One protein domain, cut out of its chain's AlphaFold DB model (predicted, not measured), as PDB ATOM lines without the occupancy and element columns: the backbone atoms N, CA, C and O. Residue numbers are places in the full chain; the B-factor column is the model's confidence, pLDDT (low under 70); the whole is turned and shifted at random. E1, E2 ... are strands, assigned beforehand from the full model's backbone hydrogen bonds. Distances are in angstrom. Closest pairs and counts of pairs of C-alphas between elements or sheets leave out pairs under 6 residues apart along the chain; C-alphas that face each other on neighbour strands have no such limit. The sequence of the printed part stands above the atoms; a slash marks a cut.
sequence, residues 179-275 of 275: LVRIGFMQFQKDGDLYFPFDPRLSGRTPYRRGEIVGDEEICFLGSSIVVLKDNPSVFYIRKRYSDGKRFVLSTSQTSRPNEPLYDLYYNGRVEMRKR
ATOM      1  N   LEU A 179       1.139 -33.386  42.925       94.69
ATOM      2  CA  LEU A 179       1.856 -33.062  41.694       94.69
ATOM      3  C   LEU A 179       2.268 -34.350  40.976       94.69
ATOM      4  O   LEU A 179       2.976 -35.195  41.525       94.69
ATOM      5  N   VAL A 180       1.799 -34.516  39.742       95.75
ATOM      6  CA  VAL A 180       2.091 -35.673  38.891       95.75
ATOM      7  C   VAL A 180       2.623 -35.218  37.539       95.75
ATOM      8  O   VAL A 180       2.166 -34.227  36.977       95.75
ATOM      9  N   ARG A 181       3.575 -35.971  36.988       95.94
ATOM     10  CA  ARG A 181       4.159 -35.708  35.670       95.94
ATOM     11  C   ARG A 181       3.502 -36.591  34.608       95.94
ATOM     12  O   ARG A 181       3.380 -37.801  34.799       95.94
ATOM     13  N   ILE A 182       3.086 -35.998  33.490       94.06
ATOM     14  CA  ILE A 182       2.581 -36.713  32.310       94.06
ATOM     15  C   ILE A 182       3.298 -36.152  31.079       94.06
ATOM     16  O   ILE A 182       3.057 -35.012  30.689       94.06
ATOM     17  N   GLY A 183       4.173 -36.953  30.464       93.31
ATOM     18  CA  GLY A 183       5.141 -36.430  29.495       93.31
ATOM     19  C   GLY A 183       6.095 -35.455  30.183       93.31
ATOM     20  O   GLY A 183       6.477 -35.685  31.328       93.31
ATOM     21  N   PHE A 184       6.420 -34.335  29.541       94.69
ATOM     22  CA  PHE A 184       7.221 -33.284  30.173       94.69
ATOM     23  C   PHE A 184       6.435 -32.388  31.145       94.69
ATOM     24  O   PHE A 184       7.056 -31.720  31.968       94.69
ATOM     25  N   MET A 185       5.099 -32.359  31.061       95.19
ATOM     26  CA  MET A 185       4.261 -31.436  31.834       95.19
ATOM     27  C   MET A 185       3.945 -31.950  33.245       95.19
ATOM     28  O   MET A 185       3.776 -33.156  33.463       95.19
ATOM     29  N   GLN A 186       3.799 -31.019  34.189       95.69
ATOM     30  CA  GLN A 186       3.299 -31.274  35.539       95.69
ATOM     31  C   GLN A 186       1.806 -30.936  35.655       95.69
ATOM     32  O   GLN A 186       1.284 -30.060  34.966       95.69
ATOM     33  N   PHE A 187       1.111 -31.660  36.530       96.31
ATOM     34  CA  PHE A 187      -0.311 -31.488  36.806       96.31
ATOM     35  C   PHE A 187      -0.584 -31.587  38.300       96.31
ATOM     36  O   PHE A 187      -0.041 -32.464  38.971       96.31
ATOM     37  N   GLN A 188      -1.501 -30.764  38.793       95.75
ATOM     38  CA  GLN A 188      -2.099 -30.927  40.112       95.75
ATOM     39  C   GLN A 188      -3.258 -31.919  39.986       95.75
ATOM     40  O   GLN A 188      -4.243 -31.672  39.284       95.75
ATOM     41  N   LYS A 189      -3.129 -33.076  40.631       95.00
ATOM     42  CA  LYS A 189      -4.138 -34.134  40.624       95.00
ATOM     43  C   LYS A 189      -4.988 -34.066  41.888       95.00
ATOM     44  O   LYS A 189      -4.487 -34.302  42.988       95.00
ATOM     45  N   ASP A 190      -6.285 -33.846  41.699       91.69
ATOM     46  CA  ASP A 190      -7.317 -33.944  42.734       91.69
ATOM     47  C   ASP A 190      -8.380 -34.964  42.299       91.69
ATOM     48  O   ASP A 190      -9.206 -34.714  41.417       91.69
ATOM     49  N   GLY A 191      -8.302 -36.175  42.855       88.69
ATOM     50  CA  GLY A 191      -9.119 -37.304  42.410       88.69
ATOM     51  C   GLY A 191      -8.899 -37.633  40.926       88.69
ATOM     52  O   GLY A 191      -7.808 -38.075  40.541       88.69
ATOM     53  N   ASP A 192      -9.950 -37.432  40.124       88.50
ATOM     54  CA  ASP A 192      -9.983 -37.637  38.666       88.50
ATOM     55  C   ASP A 192      -9.711 -36.351  37.859       88.50
ATOM     56  O   ASP A 192      -9.677 -36.396  36.624       88.50
ATOM     57  N   LEU A 193      -9.525 -35.215  38.539       92.50
ATOM     58  CA  LEU A 193      -9.250 -33.912  37.941       92.50
ATOM     59  C   LEU A 193      -7.741 -33.688  37.841       92.50
ATOM     60  O   LEU A 193      -7.017 -33.847  38.823       92.50
ATOM     61  N   TYR A 194      -7.276 -33.301  36.656       95.25
ATOM     62  CA  TYR A 194      -5.881 -32.961  36.391       95.25
ATOM     63  C   TYR A 194      -5.817 -31.514  35.917       95.25
ATOM     64  O   TYR A 194      -6.217 -31.210  34.791       95.25
ATOM     65  N   PHE A 195      -5.325 -30.629  36.772       95.06
ATOM     66  CA  PHE A 195      -5.127 -29.220  36.452       95.06
ATOM     67  C   PHE A 195      -3.701 -29.031  35.930       95.06
ATOM     68  O   PHE A 195      -2.768 -29.497  36.589       95.06
ATOM     69  N   PRO A 196      -3.491 -28.431  34.745       95.06
ATOM     70  CA  PRO A 196      -2.143 -28.170  34.255       95.06
ATOM     71  C   PRO A 196      -1.404 -27.234  35.213       95.06
ATOM     72  O   PRO A 196      -1.905 -26.154  35.509       95.06
ATOM     73  N   PHE A 197      -0.223 -27.648  35.667       92.94
ATOM     74  CA  PHE A 197       0.658 -26.826  36.490       92.94
ATOM     75  C   PHE A 197       1.736 -26.229  35.590       92.94
ATOM     76  O   PHE A 197       2.839 -26.758  35.469       92.94
ATOM     77  N   ASP A 198       1.336 -25.213  34.827       90.31
ATOM     78  CA  ASP A 198       2.172 -24.565  33.824       90.31
ATOM     79  C   ASP A 198       1.748 -23.097  33.664       90.31
ATOM     80  O   ASP A 198       0.577 -22.853  33.345       90.31
ATOM     81  N   PRO A 199       2.668 -22.126  33.813       87.31
ATOM     82  CA  PRO A 199       2.343 -20.697  33.800       87.31
ATOM     83  C   PRO A 199       1.820 -20.201  32.446       87.31
ATOM     84  O   PRO A 199       1.236 -19.122  32.349       87.31
ATOM     85  N   ARG A 200       2.006 -20.974  31.367       90.12
ATOM     86  CA  ARG A 200       1.464 -20.645  30.041       90.12
ATOM     87  C   ARG A 200      -0.043 -20.895  29.952       90.12
ATOM     88  O   ARG A 200      -0.693 -20.430  29.015       90.12
ATOM     89  N   LEU A 201      -0.601 -21.663  30.886       91.38
ATOM     90  CA  LEU A 201      -2.005 -22.052  30.931       91.38
ATOM     91  C   LEU A 201      -2.699 -21.391  32.121       91.38
ATOM     92  O   LEU A 201      -2.073 -20.989  33.089       91.38
ATOM     93  N   SER A 202      -4.031 -21.314  32.082       86.62
ATOM     94  CA  SER A 202      -4.783 -20.731  33.199       86.62
ATOM     95  C   SER A 202      -4.714 -21.555  34.486       86.62
ATOM     96  O   SER A 202      -5.103 -21.053  35.534       86.62
ATOM     97  N   GLY A 203      -4.371 -22.847  34.400       87.94
ATOM     98  CA  GLY A 203      -4.431 -23.805  35.511       87.94
ATOM     99  C   GLY A 203      -5.839 -24.079  36.064       87.94
ATOM    100  O   GLY A 203      -6.019 -25.007  36.837       87.94
ATOM    101  N   ARG A 204      -6.874 -23.335  35.644       89.25
ATOM    102  CA  ARG A 204      -8.243 -23.421  36.195       89.25
ATOM    103  C   ARG A 204      -9.099 -24.527  35.598       89.25
ATOM    104  O   ARG A 204     -10.055 -24.975  36.228       89.25
ATOM    105  N   THR A 205      -8.807 -24.930  34.365       90.88
ATOM    106  CA  THR A 205      -9.603 -25.929  33.646       90.88
ATOM    107  C   THR A 205      -9.016 -27.316  33.890       90.88
ATOM    108  O   THR A 205      -7.912 -27.583  33.409       90.88
ATOM    109  N   PRO A 206      -9.725 -28.216  34.593       93.44
ATOM    110  CA  PRO A 206      -9.257 -29.578  34.763       93.44
ATOM    111  C   PRO A 206      -9.476 -30.399  33.493       93.44
ATOM    112  O   PRO A 206     -10.432 -30.194  32.744       93.44
ATOM    113  N   TYR A 207      -8.633 -31.408  33.318       93.06
ATOM    114  CA  TYR A 207      -8.759 -32.435  32.292       93.06
ATOM    115  C   TYR A 207      -8.905 -33.804  32.941       93.06
ATOM    116  O   TYR A 207      -8.411 -34.053  34.043       93.06
ATOM    117  N   ARG A 208      -9.535 -34.739  32.234       90.81
ATOM    118  CA  ARG A 208      -9.442 -36.154  32.593       90.81
ATOM    119  C   ARG A 208      -8.105 -36.703  32.146       90.81
ATOM    120  O   ARG A 208      -7.570 -36.324  31.107       90.81
ATOM    121  N   ARG A 209      -7.641 -37.747  32.829       89.69
ATOM    122  CA  ARG A 209      -6.418 -38.454  32.428       89.69
ATOM    123  C   ARG A 209      -6.406 -38.868  30.951       89.69
ATOM    124  O   ARG A 209      -5.363 -38.777  30.313       89.69
ATOM    125  N   GLY A 210      -7.542 -39.328  30.420       84.25
ATOM    126  CA  GLY A 210      -7.676 -39.776  29.026       84.25
ATOM    127  C   GLY A 210      -7.707 -38.652  27.983       84.25
ATOM    128  O   GLY A 210      -7.628 -38.943  26.794       84.25
ATOM    129  N   GLU A 211      -7.827 -37.399  28.420       88.56
ATOM    130  CA  GLU A 211      -7.781 -36.199  27.576       88.56
ATOM    131  C   GLU A 211      -6.368 -35.619  27.469       88.56
ATOM    132  O   GLU A 211      -6.138 -34.742  26.643       88.56
ATOM    133  N   ILE A 212      -5.426 -36.114  28.273       92.38
ATOM    134  CA  ILE A 212      -4.037 -35.659  28.298       92.38
ATOM    135  C   ILE A 212      -3.174 -36.684  27.570       92.38
ATOM    136  O   ILE A 212      -3.039 -37.818  28.035       92.38
ATOM    137  N   VAL A 213      -2.552 -36.282  26.467       90.62
ATOM    138  CA  VAL A 213      -1.550 -37.092  25.760       90.62
ATOM    139  C   VAL A 213      -0.207 -36.387  25.895       90.62
ATOM    140  O   VAL A 213       0.062 -35.450  25.154       90.62
ATOM    141  N   GLY A 214       0.602 -36.804  26.867       89.75
ATOM    142  CA  GLY A 214       1.924 -36.228  27.121       89.75
ATOM    143  C   GLY A 214       3.050 -37.125  26.620       89.75
ATOM    144  O   GLY A 214       3.017 -38.335  26.847       89.75
ATOM    145  N   ASP A 215       4.040 -36.504  25.993       90.69
ATOM    146  CA  ASP A 215       5.357 -37.038  25.643       90.69
ATOM    147  C   ASP A 215       6.436 -36.069  26.174       90.69
ATOM    148  O   ASP A 215       6.121 -35.047  26.785       90.69
ATOM    149  N   GLU A 216       7.711 -36.378  25.976       91.94
ATOM    150  CA  GLU A 216       8.853 -35.611  26.477       91.94
ATOM    151  C   GLU A 216       9.081 -34.280  25.739       91.94
ATOM    152  O   GLU A 216       9.729 -33.392  26.287       91.94
ATOM    153  N   GLU A 217       8.529 -34.101  24.535       92.81
ATOM    154  CA  GLU A 217       8.662 -32.861  23.741       92.81
ATOM    155  C   GLU A 217       7.337 -32.099  23.570       92.81
ATOM    156  O   GLU A 217       7.327 -30.886  23.352       92.81
ATOM    157  N   ILE A 218       6.209 -32.806  23.656       94.06
ATOM    158  CA  ILE A 218       4.879 -32.298  23.315       94.06
ATOM    159  C   ILE A 218       3.822 -32.864  24.258       94.06
ATOM    160  O   ILE A 218       3.874 -34.024  24.658       94.06
ATOM    161  N   CYS A 219       2.825 -32.052  24.588       95.06
ATOM    162  CA  CYS A 219       1.661 -32.492  25.335       95.06
ATOM    163  C   CYS A 219       0.381 -31.932  24.713       95.06
ATOM    164  O   CYS A 219       0.251 -30.731  24.479       95.06
ATOM    165  N   PHE A 220      -0.581 -32.814  24.458       93.94
ATOM    166  CA  PHE A 220      -1.919 -32.468  23.998       93.94
ATOM    167  C   PHE A 220      -2.871 -32.455  25.189       93.94
ATOM    168  O   PHE A 220      -2.946 -33.435  25.935       93.94
ATOM    169  N   LEU A 221      -3.630 -31.369  25.334       94.31
ATOM    170  CA  LEU A 221      -4.638 -31.210  26.378       94.31
ATOM    171  C   LEU A 221      -6.026 -31.114  25.742       94.31
ATOM    172  O   LEU A 221      -6.341 -30.190  24.982       94.31
ATOM    173  N   GLY A 222      -6.869 -32.097  26.042       89.19
ATOM    174  CA  GLY A 222      -8.209 -32.198  25.485       89.19
ATOM    175  C   GLY A 222      -8.215 -32.318  23.961       89.19
ATOM    176  O   GLY A 222      -7.412 -33.013  23.333       89.19
ATOM    177  N   SER A 223      -9.186 -31.657  23.336       86.19
ATOM    178  CA  SER A 223      -9.374 -31.682  21.884       86.19
ATOM    179  C   SER A 223      -8.713 -30.512  21.152       86.19
ATOM    180  O   SER A 223      -8.697 -30.508  19.920       86.19
ATOM    181  N   SER A 224      -8.166 -29.530  21.868       90.44
ATOM    182  CA  SER A 224      -7.885 -28.221  21.275       90.44
ATOM    183  C   SER A 224      -6.544 -27.609  21.639       90.44
ATOM    184  O   SER A 224      -6.174 -26.671  20.952       90.44
ATOM    185  N   ILE A 225      -5.809 -28.099  22.641       95.06
ATOM    186  CA  ILE A 225      -4.579 -27.441  23.103       95.06
ATOM    187  C   ILE A 225      -3.360 -28.337  22.886       95.06
ATOM    188  O   ILE A 225      -3.420 -29.551  23.091       95.06
ATOM    189  N   VAL A 226      -2.257 -27.714  22.478       95.38
ATOM    190  CA  VAL A 226      -0.929 -28.307  22.332       95.38
ATOM    191  C   VAL A 226       0.088 -27.418  23.034       95.38
ATOM    192  O   VAL A 226       0.107 -26.202  22.843       95.38
ATOM    193  N   VAL A 227       0.954 -28.043  23.820       96.69
ATOM    194  CA  VAL A 227       2.060 -27.395  24.521       96.69
ATOM    195  C   VAL A 227       3.352 -28.091  24.112       96.69
ATOM    196  O   VAL A 227       3.422 -29.318  24.124       96.69
ATOM    197  N   LEU A 228       4.366 -27.312  23.736       95.56
ATOM    198  CA  LEU A 228       5.699 -27.814  23.390       95.56
ATOM    199  C   LEU A 228       6.674 -27.469  24.514       95.56
ATOM    200  O   LEU A 228       6.578 -26.382  25.080       95.56
ATOM    201  N   LYS A 229       7.601 -28.371  24.840       93.06
ATOM    202  CA  LYS A 229       8.498 -28.215  25.995       93.06
ATOM    203  C   LYS A 229       9.295 -26.909  25.957       93.06
ATOM    204  O   LYS A 229       9.180 -26.107  26.876       93.06
ATOM    205  N   ASP A 230       9.992 -26.662  24.855       90.06
ATOM    206  CA  ASP A 230      10.915 -25.529  24.716       90.06
ATOM    207  C   ASP A 230      10.295 -24.342  23.955       90.06
ATOM    208  O   ASP A 230      10.996 -23.547  23.329       90.06
ATOM    209  N   ASN A 231       8.961 -24.216  23.967       91.88
ATOM    210  CA  ASN A 231       8.260 -23.101  23.328       91.88
ATOM    211  C   ASN A 231       7.439 -22.299  24.350       91.88
ATOM    212  O   ASN A 231       6.584 -22.875  25.022       91.88
ATOM    213  N   PRO A 232       7.604 -20.971  24.445       91.38
ATOM    214  CA  PRO A 232       6.848 -20.168  25.406       91.38
ATOM    215  C   PRO A 232       5.353 -20.047  25.061       91.38
ATOM    216  O   PRO A 232       4.559 -19.661  25.913       91.38
ATOM    217  N   SER A 233       4.948 -20.356  23.826       92.50
ATOM    218  CA  SER A 233       3.560 -20.219  23.376       92.50
ATOM    219  C   SER A 233       2.724 -21.469  23.651       92.50
ATOM    220  O   SER A 233       3.189 -22.602  23.520       92.50
ATOM    221  N   VAL A 234       1.440 -21.247  23.932       94.62
ATOM    222  CA  VAL A 234       0.402 -22.282  23.856       94.62
ATOM    223  C   VAL A 234      -0.189 -22.287  22.455       94.62
ATOM    224  O   VAL A 234      -0.478 -21.232  21.888       94.62
ATOM    225  N   PHE A 235      -0.406 -23.479  21.910       95.44
ATOM    226  CA  PHE A 235      -0.997 -23.653  20.595       95.44
ATOM    227  C   PHE A 235      -2.404 -24.231  20.683       95.44
ATOM    228  O   PHE A 235      -2.692 -25.127  21.475       95.44
ATOM    229  N   TYR A 236      -3.271 -23.750  19.804       94.38
ATOM    230  CA  TYR A 236      -4.650 -24.174  19.649       94.38
ATOM    231  C   TYR A 236      -4.835 -24.876  18.308       94.38
ATOM    232  O   TYR A 236      -4.465 -24.356  17.254       94.38
ATOM    233  N   ILE A 237      -5.431 -26.061  18.334       92.12
ATOM    234  CA  ILE A 237      -5.661 -26.880  17.149       92.12
ATOM    235  C   ILE A 237      -6.819 -26.291  16.341       92.12
ATOM    236  O   ILE A 237      -7.962 -26.270  16.793       92.12
ATOM    237  N   ARG A 238      -6.525 -25.863  15.111       91.31
ATOM    238  CA  ARG A 238      -7.510 -25.427  14.110       91.31
ATOM    239  C   ARG A 238      -7.998 -26.566  13.237       91.31
ATOM    240  O   ARG A 238      -9.166 -26.610  12.866       91.31
ATOM    241  N   LYS A 239      -7.104 -27.497  12.908       89.75
ATOM    242  CA  LYS A 239      -7.428 -28.653  12.072       89.75
ATOM    243  C   LYS A 239      -6.618 -29.865  12.499       89.75
ATOM    244  O   LYS A 239      -5.427 -29.753  12.775       89.75
ATOM    245  N   ARG A 240      -7.272 -31.025  12.505       89.31
ATOM    246  CA  ARG A 240      -6.650 -32.344  12.656       89.31
ATOM    247  C   ARG A 240      -6.793 -33.088  11.339       89.31
ATOM    248  O   ARG A 240      -7.877 -33.080  10.756       89.31
ATOM    249  N   TYR A 241      -5.719 -33.701  10.865       84.50
ATOM    250  CA  TYR A 241      -5.790 -34.601   9.720       84.50
ATOM    251  C   TYR A 241      -6.126 -36.023  10.188       84.50
ATOM    252  O   TYR A 241      -5.880 -36.390  11.337       84.50
ATOM    253  N   SER A 242      -6.711 -36.823   9.296       79.38
ATOM    254  CA  SER A 242      -7.194 -38.179   9.596       79.38
ATOM    255  C   SER A 242      -6.086 -39.172   9.953       79.38
ATOM    256  O   SER A 242      -6.361 -40.181  10.592       79.38
ATOM    257  N   ASP A 243      -4.837 -38.880   9.588       80.19
ATOM    258  CA  ASP A 243      -3.680 -39.712   9.933       80.19
ATOM    259  C   ASP A 243      -3.266 -39.629  11.410       80.19
ATOM    260  O   ASP A 243      -2.397 -40.387  11.838       80.19
ATOM    261  N   GLY A 244      -3.851 -38.704  12.180       78.06
ATOM    262  CA  GLY A 244      -3.535 -38.493  13.591       78.06
ATOM    263  C   GLY A 244      -2.133 -37.934  13.859       78.06
ATOM    264  O   GLY A 244      -1.736 -37.865  15.018       78.06
ATOM    265  N   LYS A 245      -1.395 -37.540  12.815       86.44
ATOM    266  CA  LYS A 245      -0.011 -37.052  12.896       86.44
ATOM    267  C   LYS A 245       0.121 -35.595  12.474       86.44
ATOM    268  O   LYS A 245       1.026 -34.919  12.948       86.44
ATOM    269  N   ARG A 246      -0.747 -35.103  11.582       89.06
ATOM    270  CA  ARG A 246      -0.718 -33.710  11.110       89.06
ATOM    271  C   ARG A 246      -1.774 -32.848  11.794       89.06
ATOM    272  O   ARG A 246      -2.942 -33.235  11.916       89.06
ATOM    273  N   PHE A 247      -1.372 -31.633  12.148       93.12
ATOM    274  CA  PHE A 247      -2.201 -30.632  12.809       93.12
ATOM    275  C   PHE A 247      -1.928 -29.246  12.222       93.12
ATOM    276  O   PHE A 247      -0.785 -28.913  11.925       93.12
ATOM    277  N   VAL A 248      -2.975 -28.429  12.098       93.56
ATOM    278  CA  VAL A 248      -2.835 -26.982  11.884       93.56
ATOM    279  C   VAL A 248      -3.089 -26.295  13.213       93.56
ATOM    280  O   VAL A 248      -4.145 -26.504  13.819       93.56
ATOM    281  N   LEU A 249      -2.131 -25.493  13.655       94.50
ATOM    282  CA  LEU A 249      -2.129 -24.816  14.943       94.50
ATOM    283  C   LEU A 249      -2.198 -23.296  14.780       94.50
ATOM    284  O   LEU A 249      -1.807 -22.752  13.752       94.50
ATOM    285  N   SER A 250      -2.646 -22.626  15.834       93.50
ATOM    286  CA  SER A 250      -2.647 -21.172  15.995       93.50
ATOM    287  C   SER A 250      -2.222 -20.821  17.416       93.50
ATOM    288  O   SER A 250      -2.509 -21.575  18.339       93.50
ATOM    289  N   THR A 251      -1.571 -19.683  17.631       92.44
ATOM    290  CA  THR A 251      -1.309 -19.174  18.992       92.44
ATOM    291  C   THR A 251      -2.515 -18.445  19.586       92.44
ATOM    292  O   THR A 251      -2.531 -18.118  20.770       92.44
ATOM    293  N   SER A 252      -3.550 -18.189  18.783       86.50
ATOM    294  CA  SER A 252      -4.777 -17.538  19.225       86.50
ATOM    295  C   SER A 252      -5.830 -18.576  19.593       86.50
ATOM    296  O   SER A 252      -6.118 -19.491  18.824       86.50
ATOM    297  N   GLN A 253      -6.495 -18.398  20.731       83.31
ATOM    298  CA  GLN A 253      -7.638 -19.238  21.090       83.31
ATOM    299  C   GLN A 253      -8.816 -19.015  20.123       83.31
ATOM    300  O   GLN A 253      -9.473 -19.964  19.691       83.31
ATOM    301  N   THR A 254      -9.039 -17.767  19.705       80.44
ATOM    302  CA  THR A 254     -10.128 -17.358  18.802       80.44
ATOM    303  C   THR A 254      -9.657 -17.259  17.357       80.44
ATOM    304  O   THR A 254      -8.607 -16.670  17.123       80.44
ATOM    305  N   SER A 255     -10.440 -17.752  16.396       74.38
ATOM    306  CA  SER A 255     -10.117 -17.628  14.968       74.38
ATOM    307  C   SER A 255     -10.185 -16.165  14.534       74.38
ATOM    308  O   SER A 255     -11.279 -15.607  14.442       74.38
ATOM    309  N   ARG A 256      -9.034 -15.536  14.275       75.38
ATOM    310  CA  ARG A 256      -8.964 -14.161  13.753       75.38
ATOM    311  C   ARG A 256      -8.530 -14.152  12.281       75.38
ATOM    312  O   ARG A 256      -7.730 -15.001  11.888       75.38
ATOM    313  N   PRO A 257      -9.014 -13.197  11.463       71.44
ATOM    314  CA  PRO A 257      -8.464 -12.978  10.129       71.44
ATOM    315  C   PRO A 257      -6.953 -12.717  10.222       71.44
ATOM    316  O   PRO A 257      -6.520 -11.962  11.092       71.44
ATOM    317  N   ASN A 258      -6.166 -13.332   9.336       75.81
ATOM    318  CA  ASN A 258      -4.702 -13.200   9.257       75.81
ATOM    319  C   ASN A 258      -3.912 -13.679  10.491       75.81
ATOM    320  O   ASN A 258      -2.780 -13.244  10.703       75.81
ATOM    321  N   GLU A 259      -4.468 -14.576  11.313       83.06
ATOM    322  CA  GLU A 259      -3.682 -15.183  12.389       83.06
ATOM    323  C   GLU A 259      -2.558 -16.080  11.834       83.06
ATOM    324  O   GLU A 259      -2.776 -16.805  10.858       83.06
ATOM    325  N   PRO A 260      -1.353 -16.063  12.439       87.00
ATOM    326  CA  PRO A 260      -0.276 -16.946  12.022       87.00
ATOM    327  C   PRO A 260      -0.669 -18.397  12.297       87.00
ATOM    328  O   PRO A 260      -0.980 -18.771  13.432       87.00
ATOM    329  N   LEU A 261      -0.630 -19.211  11.245       93.00
ATOM    330  CA  LEU A 261      -0.877 -20.641  11.320       93.00
ATOM    331  C   LEU A 261       0.437 -21.409  11.279       93.00
ATOM    332  O   LEU A 261       1.430 -20.965  10.703       93.00
ATOM    333  N   TYR A 262       0.419 -22.591  11.873       94.75
ATOM    334  CA  TYR A 262       1.570 -23.474  11.912       94.75
ATOM    335  C   TYR A 262       1.153 -24.884  11.536       94.75
ATOM    336  O   TYR A 262       0.136 -25.384  12.017       94.75
ATOM    337  N   ASP A 263       1.952 -25.530  10.702       95.19
ATOM    338  CA  ASP A 263       1.846 -26.959  10.463       95.19
ATOM    339  C   ASP A 263       2.699 -27.697  11.480       95.19
ATOM    340  O   ASP A 263       3.905 -27.474  11.566       95.19
ATOM    341  N   LEU A 264       2.056 -28.579  12.238       94.31
ATOM    342  CA  LEU A 264       2.708 -29.519  13.133       94.31
ATOM    343  C   LEU A 264       2.560 -30.927  12.558       94.31
ATOM    344  O   LEU A 264       1.447 -31.388  12.292       94.31
ATOM    345  N   TYR A 265       3.681 -31.626  12.432       93.50
ATOM    346  CA  TYR A 265       3.745 -33.062  12.223       93.50
ATOM    347  C   TYR A 265       4.345 -33.728  13.459       93.50
ATOM    348  O   TYR A 265       5.389 -33.308  13.955       93.50
ATOM    349  N   TYR A 266       3.672 -34.759  13.962       88.38
ATOM    350  CA  TYR A 266       4.120 -35.510  15.123       88.38
ATOM    351  C   TYR A 266       3.945 -37.016  14.909       88.38
ATOM    352  O   TYR A 266       2.839 -37.522  14.711       88.38
ATOM    353  N   ASN A 267       5.061 -37.738  14.953       84.19
ATOM    354  CA  ASN A 267       5.140 -39.197  14.826       84.19
ATOM    355  C   ASN A 267       6.047 -39.833  15.902       84.19
ATOM    356  O   ASN A 267       6.582 -40.919  15.683       84.19
ATOM    357  N   GLY A 268       6.230 -39.141  17.033       82.81
ATOM    358  CA  GLY A 268       7.262 -39.420  18.042       82.81
ATOM    359  C   GLY A 268       8.422 -38.415  18.017       82.81
ATOM    360  O   GLY A 268       9.252 -38.422  18.916       82.81
ATOM    361  N   ARG A 269       8.465 -37.535  17.009       86.44
ATOM    362  CA  ARG A 269       9.292 -36.321  16.969       86.44
ATOM    363  C   ARG A 269       8.442 -35.134  16.558       86.44
ATOM    364  O   ARG A 269       7.513 -35.297  15.763       86.44
ATOM    365  N   VAL A 270       8.749 -33.965  17.105       89.25
ATOM    366  CA  VAL A 270       8.050 -32.719  16.784       89.25
ATOM    367  C   VAL A 270       8.696 -32.046  15.574       89.25
ATOM    368  O   VAL A 270       9.840 -31.608  15.630       89.25
ATOM    369  N   GLU A 271       7.939 -31.898  14.489       92.50
ATOM    370  CA  GLU A 271       8.312 -31.056  13.350       92.50
ATOM    371  C   GLU A 271       7.263 -29.965  13.162       92.50
ATOM    372  O   GLU A 271       6.094 -30.248  12.902       92.50
ATOM    373  N   MET A 272       7.675 -28.703  13.285       92.31
ATOM    374  CA  MET A 272       6.761 -27.568  13.216       92.31
ATOM    375  C   MET A 272       7.275 -26.504  12.250       92.31
ATOM    376  O   MET A 272       8.446 -26.130  12.285       92.31
ATOM    377  N   ARG A 273       6.392 -26.001  11.383       91.69
ATOM    378  CA  ARG A 273       6.703 -24.942  10.415       91.69
ATOM    379  C   ARG A 273       5.617 -23.881  10.429       91.69
ATOM    380  O   ARG A 273       4.432 -24.198  10.477       91.69
ATOM    381  N   LYS A 274       6.022 -22.614  10.389       89.81
ATOM    382  CA  LYS A 274       5.096 -21.496  10.199       89.81
ATOM    383  C   LYS A 274       4.606 -21.499   8.747       89.81
ATOM    384  O   LYS A 274       5.415 -21.721   7.847       89.81
ATOM    385  N   ARG A 275       3.301 -21.305   8.556       84.81
ATOM    386  CA  ARG A 275       2.686 -21.118   7.238       84.81
ATOM    387  C   ARG A 275       2.857 -19.695   6.732       84.81
ATOM    388  O   ARG A 275       2.916 -18.771   7.579       84.81
TER     389      ARG A 275
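Overview. This is residues 179 to 275 of the 275 residues of an uncharacterized protein of Prevotella sp (UniProt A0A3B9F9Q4). What does the model look like? A strongly twisted sheet of seven strands, E4 to E10, is curled like part of a barrel that stays open, and a small sheet of three strands, E1 to E3, sits beyond its E4 edge. What is it made of? The printed part has 97 residues with no named helix and ten named strands, E1 to E10 in order along the chain, and the class is all strand, though under half of the residues, 48, are in named elements. Both sheets are antiparallel throughout, with the order E1 E2 E3 in the one and E4 E5 E6 E7 E8 E9 E10 in the other. How compact is it? It is compact, with a radius of gyration of the C-alphas of 13.3 A and spans of 39 by 28 by 25 A.

Arrangement. What comes first? E1, residues 179 to 182, E2, residues 185 to 190, and E3, residues 193 to 196, form a meander, each strand the antiparallel neighbour of the one before. Within hydrogen-bond range are N 180 and O 187, 2.9 A, and N 188 and O 195, 2.8 A. What follows? E4, residues 212 to 214, E5, 218 to 221, E6, 225 to 228, E7, 234 to 240, E8, 246 to 250, E9, 261 to 266, and E10, 270 to 274, form a second meander, with edge strands E4 and E10. Within hydrogen-bond range, in that order of neighbours, are N 213 and O 220, 2.9 A; N 219 and O 227, 2.8 A; N 226 and O 235, 2.8 A; N 236 and O 250, 2.7 A; N 247 and O 264, 2.8 A; and N 263 and O 273, 2.8 A. E7's pairing is staggered: residues 234 to 236 pair with E6, and residues 236 to 240 with E8. Where do the sheets come closest? E1 and E4 have 3 pairs of C-alphas within 8 A, the closest being those of Ile 182 and Gly 214, 5.3 A apart. E3 and E4 are apart.

Along the chain. Where does the first strand begin, and where does the last end? C-alpha 179, in E1, is at (1.856, -33.062, 41.694), and C-alpha 274, in E10, is at (5.096, -21.496, 10.199). Which strands are long? From first to last C-alpha E7 is 16.6 A, E2 and E9 are 16.1 A each, E8 is 13.6 A and E10 is 13.3 A.

Size, cuts and confidence. How far does it reach? The two C-alphas farthest apart, those of Gly 191 and Asn 258, are 41.2 A apart. Are there cuts or long links? The printed part has no cut; the link from E3 to E4, residues 197 to 211, is long, and the link from E8 to E9, 10 residues, is short but not tight. How confident is the model? The mean pLDDT of the printed part is 90.3, and no printed residue is under 70.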